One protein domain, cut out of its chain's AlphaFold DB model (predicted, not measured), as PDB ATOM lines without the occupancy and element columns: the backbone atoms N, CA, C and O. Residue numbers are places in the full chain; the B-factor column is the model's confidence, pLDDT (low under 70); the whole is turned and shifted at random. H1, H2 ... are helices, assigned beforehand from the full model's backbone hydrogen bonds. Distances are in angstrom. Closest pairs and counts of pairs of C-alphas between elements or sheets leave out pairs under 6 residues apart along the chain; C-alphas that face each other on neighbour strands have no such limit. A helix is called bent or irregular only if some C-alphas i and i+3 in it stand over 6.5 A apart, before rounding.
ATOM      1  N   PRO A   6      27.776   7.070 -27.392       82.56
ATOM      2  CA  PRO A   6      28.804   8.116 -27.386       82.56
ATOM      3  C   PRO A   6      28.294   9.489 -27.835       82.56
ATOM      4  O   PRO A   6      28.612  10.490 -27.200       82.56
ATOM      5  N   ASP A   7      27.471   9.552 -28.885       86.81
ATOM      6  CA  ASP A   7      26.945  10.829 -29.394       86.81
ATOM      7  C   ASP A   7      26.009  11.487 -28.383       86.81
ATOM      8  O   ASP A   7      26.157  12.668 -28.065       86.81
ATOM      9  N   ARG A   8      25.138  10.682 -27.765       85.31
ATOM     10  CA  ARG A   8      24.269  11.133 -26.678       85.31
ATOM     11  C   ARG A   8      25.072  11.650 -25.491       85.31
ATOM     12  O   ARG A   8      24.685  12.653 -24.893       85.31
ATOM     13  N   PHE A   9      26.162  10.972 -25.127       86.12
ATOM     14  CA  PHE A   9      27.044  11.432 -24.058       86.12
ATOM     15  C   PHE A   9      27.669  12.782 -24.404       86.12
ATOM     16  O   PHE A   9      27.527  13.710 -23.610       86.12
ATOM     17  N   ARG A  10      28.276  12.914 -25.592       92.25
ATOM     18  CA  ARG A  10      28.894  14.166 -26.055       92.25
ATOM     19  C   ARG A  10      27.906  15.325 -25.998       92.25
ATOM     20  O   ARG A  10      28.148  16.284 -25.272       92.25
ATOM     21  N   ARG A  11      26.743  15.181 -26.638       95.50
ATOM     22  CA  ARG A  11      25.709  16.225 -26.674       95.50
ATOM     23  C   ARG A  11      25.232  16.635 -25.278       95.50
ATOM     24  O   ARG A  11      25.069  17.820 -24.993       95.50
ATOM     25  N   VAL A  12      24.968  15.666 -24.398       90.44
ATOM     26  CA  VAL A  12      24.458  15.952 -23.045       90.44
ATOM     27  C   VAL A  12      25.545  16.549 -22.150       90.44
ATOM     28  O   VAL A  12      25.252  17.475 -21.394       90.44
ATOM     29  N   ALA A  13      26.772  16.034 -22.212       90.94
ATOM     30  CA  ALA A  13      27.895  16.536 -21.429       90.94
ATOM     31  C   ALA A  13      28.257  17.964 -21.848       90.94
ATOM     32  O   ALA A  13      28.330  18.841 -20.993       90.94
ATOM     33  N   GLU A  14      28.370  18.223 -23.150       93.56
ATOM     34  CA  GLU A  14      28.666  19.543 -23.706       93.56
ATOM     35  C   GLU A  14      27.619  20.585 -23.286       93.56
ATOM     36  O   GLU A  14      27.959  21.632 -22.731       93.56
ATOM     37  N   ALA A  15      26.327  20.272 -23.437       94.56
ATOM     38  CA  ALA A  15      25.251  21.163 -23.002       94.56
ATOM     39  C   ALA A  15      25.308  21.467 -21.491       94.56
ATOM     40  O   ALA A  15      25.052  22.596 -21.064       94.56
ATOM     41  N   ARG A  16      25.661  20.472 -20.663       96.44
ATOM     42  CA  ARG A  16      25.802  20.639 -19.207       96.44
ATOM     43  C   ARG A  16      27.013  21.488 -18.845       96.44
ATOM     44  O   ARG A  16      26.871  22.390 -18.025       96.44
ATOM     45  N   VAL A  17      28.165  21.243 -19.466       96.19
ATOM     46  CA  VAL A  17      29.394  22.018 -19.247       96.19
ATOM     47  C   VAL A  17      29.171  23.480 -19.620       96.19
ATOM     48  O   VAL A  17      29.446  24.362 -18.811       96.19
ATOM     49  N   ASN A  18      28.554  23.750 -20.772       95.94
ATOM     50  CA  ASN A  18      28.220  25.114 -21.186       95.94
ATOM     51  C   ASN A  18      27.302  25.822 -20.178       95.94
ATOM     52  O   ASN A  18      27.492  27.002 -19.873       95.94
ATOM     53  N   LYS A  19      26.333  25.101 -19.596       96.38
ATOM     54  CA  LYS A  19      25.481  25.647 -18.532       96.38
ATOM     55  C   LYS A  19      26.270  25.929 -17.251       96.38
ATOM     56  O   LYS A  19      26.081  26.992 -16.667       96.38
ATOM     57  N   ILE A  20      27.155  25.024 -16.831       96.12
ATOM     58  CA  ILE A  20      28.019  25.213 -15.654       96.12
ATOM     59  C   ILE A  20      28.906  26.446 -15.842       96.12
ATOM     60  O   ILE A  20      28.904  27.321 -14.982       96.12
ATOM     61  N   ILE A  21      29.576  26.579 -16.990       96.31
ATOM     62  CA  ILE A  21      30.412  27.745 -17.313       96.31
ATOM     63  C   ILE A  21      29.598  29.039 -17.216       96.31
ATOM     64  O   ILE A  21      30.048  30.013 -16.611       96.31
ATOM     65  N   LYS A  22      28.373  29.058 -17.761       97.75
ATOM     66  CA  LYS A  22      27.482  30.222 -17.651       97.75
ATOM     67  C   LYS A  22      27.155  30.557 -16.192       97.75
ATOM     68  O   LYS A  22      27.196  31.727 -15.826       97.75
ATOM     69  N   MET A  23      26.855  29.558 -15.364       97.38
ATOM     70  CA  MET A  23      26.557  29.768 -13.942       97.38
ATOM     71  C   MET A  23      27.775  30.273 -13.163       97.38
ATOM     72  O   MET A  23      27.633  31.185 -12.354       97.38
ATOM     73  N   VAL A  24      28.971  29.751 -13.446       96.25
ATOM     74  CA  VAL A  24      30.221  30.223 -12.828       96.25
ATOM     75  C   VAL A  24      30.509  31.677 -13.210       96.25
ATOM     76  O   VAL A  24      30.887  32.469 -12.354       96.25
ATOM     77  N   ARG A  25      30.255  32.076 -14.465       96.69
ATOM     78  CA  ARG A  25      30.359  33.487 -14.883       96.69
ATOM     79  C   ARG A  25      29.396  34.388 -14.109       96.69
ATOM     80  O   ARG A  25      29.801  35.454 -13.664       96.69
ATOM     81  N   LEU A  26      28.149  33.953 -13.916       96.75
ATOM     82  CA  LEU A  26      27.168  34.706 -13.124       96.75
ATOM     83  C   LEU A  26      27.584  34.820 -11.656       96.75
ATOM     84  O   LEU A  26      27.444  35.891 -11.081       96.75
ATOM     85  N   LEU A  27      28.142  33.756 -11.073       96.62
ATOM     86  CA  LEU A  27      28.717  33.803  -9.729       96.62
ATOM     87  C   LEU A  27      29.876  34.809  -9.650       96.62
ATOM     88  O   LEU A  27      29.983  35.544  -8.674       96.62
ATOM     89  N   GLY A  28      30.702  34.900 -10.697       95.75
ATOM     90  CA  GLY A  28      31.768  35.898 -10.804       95.75
ATOM     91  C   GLY A  28      31.271  37.346 -10.735       95.75
ATOM     92  O   GLY A  28      31.968  38.199 -10.192       95.75
ATOM     93  N   ASN A  29      30.045  37.632 -11.185       95.38
ATOM     94  CA  ASN A  29      29.458  38.974 -11.073       95.38
ATOM     95  C   ASN A  29      29.212  39.399  -9.614       95.38
ATOM     96  O   ASN A  29      29.137  40.595  -9.336       95.38
ATOM     97  N   CYS A  30      29.135  38.448  -8.677       95.38
ATOM     98  CA  CYS A  30      29.043  38.743  -7.246       95.38
ATOM     99  C   CYS A  30      30.345  39.320  -6.666       95.38
ATOM    100  O   CYS A  30      30.347  39.771  -5.527       95.38
ATOM    101  N   SER A  31      31.442  39.338  -7.433       95.31
ATOM    102  CA  SER A  31      32.712  39.939  -7.005       95.31
ATOM    103  C   SER A  31      32.700  41.467  -6.982       95.31
ATOM    104  O   SER A  31      33.646  42.056  -6.470       95.31
ATOM    105  N   ASN A  32      31.668  42.121  -7.532       94.88
ATOM    106  CA  ASN A  32      31.610  43.579  -7.597       94.88
ATOM    107  C   ASN A  32      31.399  44.193  -6.195       94.88
ATOM    108  O   ASN A  32      30.273  44.134  -5.682       94.88
ATOM    109  N   PRO A  33      32.420  44.851  -5.607       90.69
ATOM    110  CA  PRO A  33      32.324  45.398  -4.256       90.69
ATOM    111  C   PRO A  33      31.389  46.616  -4.172       90.69
ATOM    112  O   PRO A  33      30.972  46.994  -3.084       90.69
ATOM    113  N   ALA A  34      31.029  47.229  -5.310       94.56
ATOM    114  CA  ALA A  34      30.062  48.326  -5.349       94.56
ATOM    115  C   ALA A  34      28.610  47.852  -5.156       94.56
ATOM    116  O   ALA A  34      27.736  48.664  -4.865       94.56
ATOM    117  N   VAL A  35      28.342  46.556  -5.350       95.88
ATOM    118  CA  VAL A  35      26.999  45.962  -5.235       95.88
ATOM    119  C   VAL A  35      26.908  45.026  -4.031       95.88
ATOM    120  O   VAL A  35      25.855  44.946  -3.401       95.88
ATOM    121  N   TYR A  36      27.999  44.336  -3.692       95.56
ATOM    122  CA  TYR A  36      28.016  43.320  -2.645       95.56
ATOM    123  C   TYR A  36      29.156  43.543  -1.656       95.56
ATOM    124  O   TYR A  36      30.289  43.806  -2.047       95.56
ATOM    125  N   ALA A  37      28.860  43.348  -0.372       95.38
ATOM    126  CA  ALA A  37      29.867  43.198   0.669       95.38
ATOM    127  C   ALA A  37      30.086  41.705   0.943       95.38
ATOM    128  O   ALA A  37      29.126  40.958   1.140       95.38
ATOM    129  N   PHE A  38      31.342  41.272   0.956       96.00
ATOM    130  CA  PHE A  38      31.727  39.892   1.236       96.00
ATOM    131  C   PHE A  38      33.076  39.846   1.953       96.00
ATOM    132  O   PHE A  38      33.884  40.768   1.859       96.00
ATOM    133  N   THR A  39      33.308  38.751   2.667       97.31
ATOM    134  CA  THR A  39      34.572  38.448   3.351       97.31
ATOM    135  C   THR A  39      35.391  37.436   2.557       97.31
ATOM    136  O   THR A  39      34.859  36.701   1.717       97.31
ATOM    137  N   GLN A  40      36.692  37.366   2.834       93.88
ATOM    138  CA  GLN A  40      37.571  36.405   2.175       93.88
ATOM    139  C   GLN A  40      37.178  34.960   2.519       93.88
ATOM    140  O   GLN A  40      37.220  34.084   1.656       93.88
ATOM    141  N   GLU A  41      36.731  34.721   3.750       95.06
ATOM    142  CA  GLU A  41      36.267  33.426   4.246       95.06
ATOM    143  C   GLU A  41      35.030  32.951   3.477       95.06
ATOM    144  O   GLU A  41      34.965  31.798   3.049       95.06
ATOM    145  N   GLN A  42      34.069  33.848   3.219       95.50
ATOM    146  CA  GLN A  42      32.885  33.531   2.414       95.50
ATOM    147  C   GLN A  42      33.264  33.155   0.977       95.50
ATOM    148  O   GLN A  42      32.743  32.177   0.437       95.50
ATOM    149  N   VAL A  43      34.204  33.882   0.364       95.62
ATOM    150  CA  VAL A  43      34.712  33.550  -0.977       95.62
ATOM    151  C   VAL A  43      35.383  32.173  -0.969       95.62
ATOM    152  O   VAL A  43      35.085  31.335  -1.824       95.62
ATOM    153  N   GLN A  44      36.235  31.892   0.020       91.81
ATOM    154  CA  GLN A  44      36.879  30.585   0.168       91.81
ATOM    155  C   GLN A  44      35.861  29.453   0.338       91.81
ATOM    156  O   GLN A  44      35.988  28.426  -0.331       91.81
ATOM    157  N   GLN A  45      34.832  29.639   1.169       92.94
ATOM    158  CA  GLN A  45      33.791  28.637   1.407       92.94
ATOM    159  C   GLN A  45      33.000  28.315   0.130       92.94
ATOM    160  O   GLN A  45      32.750  27.140  -0.163       92.94
ATOM    161  N   ILE A  46      32.651  29.337  -0.661       95.88
ATOM    162  CA  ILE A  46      31.959  29.170  -1.949       95.88
ATOM    163  C   ILE A  46      32.791  28.288  -2.883       95.88
ATOM    164  O   ILE A  46      32.304  27.275  -3.392       95.88
ATOM    165  N   PHE A  47      34.062  28.636  -3.092       95.44
ATOM    166  CA  PHE A  47      34.907  27.905  -4.034       95.44
ATOM    167  C   PHE A  47      35.354  26.537  -3.509       95.44
ATOM    168  O   PHE A  47      35.497  25.610  -4.303       95.44
ATOM    169  N   ALA A  48      35.523  26.362  -2.197       87.50
ATOM    170  CA  ALA A  48      35.757  25.049  -1.598       87.50
ATOM    171  C   ALA A  48      34.584  24.095  -1.867       87.50
ATOM    172  O   ALA A  48      34.804  22.976  -2.324       87.50
ATOM    173  N   THR A  49      33.349  24.568  -1.685       93.12
ATOM    174  CA  THR A  49      32.132  23.779  -1.939       93.12
ATOM    175  C   THR A  49      32.009  23.383  -3.412       93.12
ATOM    176  O   THR A  49      31.703  22.234  -3.727       93.12
ATOM    177  N   LEU A  50      32.280  24.315  -4.335       93.06
ATOM    178  CA  LEU A  50      32.244  24.024  -5.772       93.06
ATOM    179  C   LEU A  50      33.304  22.999  -6.189       93.06
ATOM    180  O   LEU A  50      33.003  22.122  -6.996       93.06
ATOM    181  N   ARG A  51      34.524  23.096  -5.643       90.00
ATOM    182  CA  ARG A  51      35.593  22.122  -5.905       90.00
ATOM    183  C   ARG A  51      35.223  20.729  -5.397       90.00
ATOM    184  O   ARG A  51      35.318  19.787  -6.173       90.00
ATOM    185  N   ASP A  52      34.711  20.605  -4.171       80.31
ATOM    186  CA  ASP A  52      34.289  19.306  -3.621       80.31
ATOM    187  C   ASP A  52      33.194  18.641  -4.479       80.31
ATOM    188  O   ASP A  52      33.279  17.454  -4.794       80.31
ATOM    189  N   GLU A  53      32.192  19.393  -4.948       90.50
ATOM    190  CA  GLU A  53      31.159  18.817  -5.820       90.50
ATOM    191  C   GLU A  53      31.704  18.427  -7.208       90.50
ATOM    192  O   GLU A  53      31.305  17.394  -7.759       90.50
ATOM    193  N   LEU A  54      32.640  19.203  -7.768       90.00
ATOM    194  CA  LEU A  54      33.334  18.837  -9.009       90.00
ATOM    195  C   LEU A  54      34.141  17.544  -8.834       90.00
ATOM    196  O   LEU A  54      33.998  16.630  -9.650       90.00
ATOM    197  N   ASP A  55      34.892  17.421  -7.740       78.06
ATOM    198  CA  ASP A  55      35.679  16.229  -7.418       78.06
ATOM    199  C   ASP A  55      34.775  15.002  -7.238       78.06
ATOM    200  O   ASP A  55      35.027  13.929  -7.799       78.06
ATOM    201  N   ARG A  56      33.660  15.141  -6.507       76.94
ATOM    202  CA  ARG A  56      32.649  14.079  -6.357       76.94
ATOM    203  C   ARG A  56      32.057  13.666  -7.699       76.94
ATOM    204  O   ARG A  56      31.855  12.472  -7.941       76.94
ATOM    205  N   ALA A  57      31.773  14.624  -8.579       83.38
ATOM    206  CA  ALA A  57      31.264  14.339  -9.912       83.38
ATOM    207  C   ALA A  57      32.296  13.599 -10.771       83.38
ATOM    208  O   ALA A  57      31.927  12.622 -11.426       83.38
ATOM    209  N   GLN A  58      33.565  14.005 -10.721       81.62
ATOM    210  CA  GLN A  58      34.669  13.359 -11.429       81.62
ATOM    211  C   GLN A  58      34.880  11.915 -10.955       81.62
ATOM    212  O   GLN A  58      34.967  11.007 -11.782       81.62
ATOM    213  N   LYS A  59      34.828  11.660  -9.640       77.12
ATOM    214  CA  LYS A  59      34.926  10.304  -9.059       77.12
ATOM    215  C   LYS A  59      33.859   9.329  -9.581       77.12
ATOM    216  O   LYS A  59      34.059   8.117  -9.560       77.12
ATOM    217  N   ARG A  60      32.713   9.810 -10.086       74.94
ATOM    218  CA  ARG A  60      31.694   8.931 -10.700       74.94
ATOM    219  C   ARG A  60      32.148   8.323 -12.031       74.94
ATOM    220  O   ARG A  60      31.665   7.250 -12.377       74.94
ATOM    221  N   TYR A  61      33.076   8.963 -12.742       67.50
ATOM    222  CA  TYR A  61      33.643   8.441 -13.990       67.50
ATOM    223  C   TYR A  61      34.718   7.378 -13.747       67.50
ATOM    224  O   TYR A  61      34.894   6.493 -14.577       67.50
ATOM    225  N   THR A  62      35.386   7.411 -12.592       57.66
ATOM    226  CA  THR A  62      36.422   6.433 -12.219       57.66
ATOM    227  C   THR A  62      35.856   5.195 -11.516       57.66
ATOM    228  O   THR A  62      36.513   4.161 -11.449       57.66
ATOM    229  N   ARG A  63      34.601   5.243 -11.044       48.19
ATOM    230  CA  ARG A  63      33.955   4.148 -10.291       48.19
ATOM    231  C   ARG A  63      33.596   2.907 -11.132       48.19
ATOM    232  O   ARG A  63      33.177   1.903 -10.562       48.19
ATOM    233  N   SER A  64      33.740   2.943 -12.461       41.84
ATOM    234  CA  SER A  64      33.168   1.931 -13.361       41.84
ATOM    235  C   SER A  64      34.186   1.247 -14.285       41.84
ATOM    236  O   SER A  64      34.088   1.361 -15.502       41.84
TER     237      SER A  64
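What this domain is: This is residues 6 to 64 of the 164 residues of an uncharacterized protein of Enterococcus faecium (UniProt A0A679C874). Two long helices, H1 and H2, make an open, narrow U: H1 runs out, the chain turns through residues 32 to 39, and H2 runs back beside H1 with a gap between the two. The turn closes one end of the U, and the first and last printed residues, Pro 6 and Ser 64, lie at its open end. The printed part has 59 residues, with two named helices in the order H1, H2 and no named strand; the class is all helix. The whole is only just loose, close to extended, with a radius of gyration of the C-alphas of 15.2 A, and it spans 46 by 22 by 6 A.

How they stand to each other: H1, residues 6 to 31, has the N-to-C direction 0.11, 0.83, 0.55 along x, y and z. A short link of 8 residues joins it to H2, residues 40 to 62, whose direction is -0.05, -0.88, -0.48. H1 and H2 are apart, with no C-alpha of the one within 8 A of the other. Residues 6 to 23 of H1, residues 32 to 37, and residues 51 to 64, of which 51 to 62 belong to H2, stand free. Of the O i to N i+4 pairs, 20 of 22 in H1 and 16 of 19 in H2 are within hydrogen-bond range.

Where its parts are: H1 begins at C-alpha 6, (28.804, 8.116, -27.386), and ends at C-alpha 31, (32.712, 39.939, -7.005), 38.0 A from first to last C-alpha. H2 begins at C-alpha 40, (37.571, 36.405, 2.175), and ends at C-alpha 62, (36.422, 6.433, -12.219), 33.3 A from first to last C-alpha. Neither helix is bent.

The domain as a whole: The two C-alphas farthest apart are those of Ala 34 and Ser 64, at 47.2 A, while the C-alphas of Pro 6 and Ser 64 are 15.9 A apart. The printed part has no cut and no long link. Its mean pLDDT is 89.3, and residues 61 to 64 are under 70.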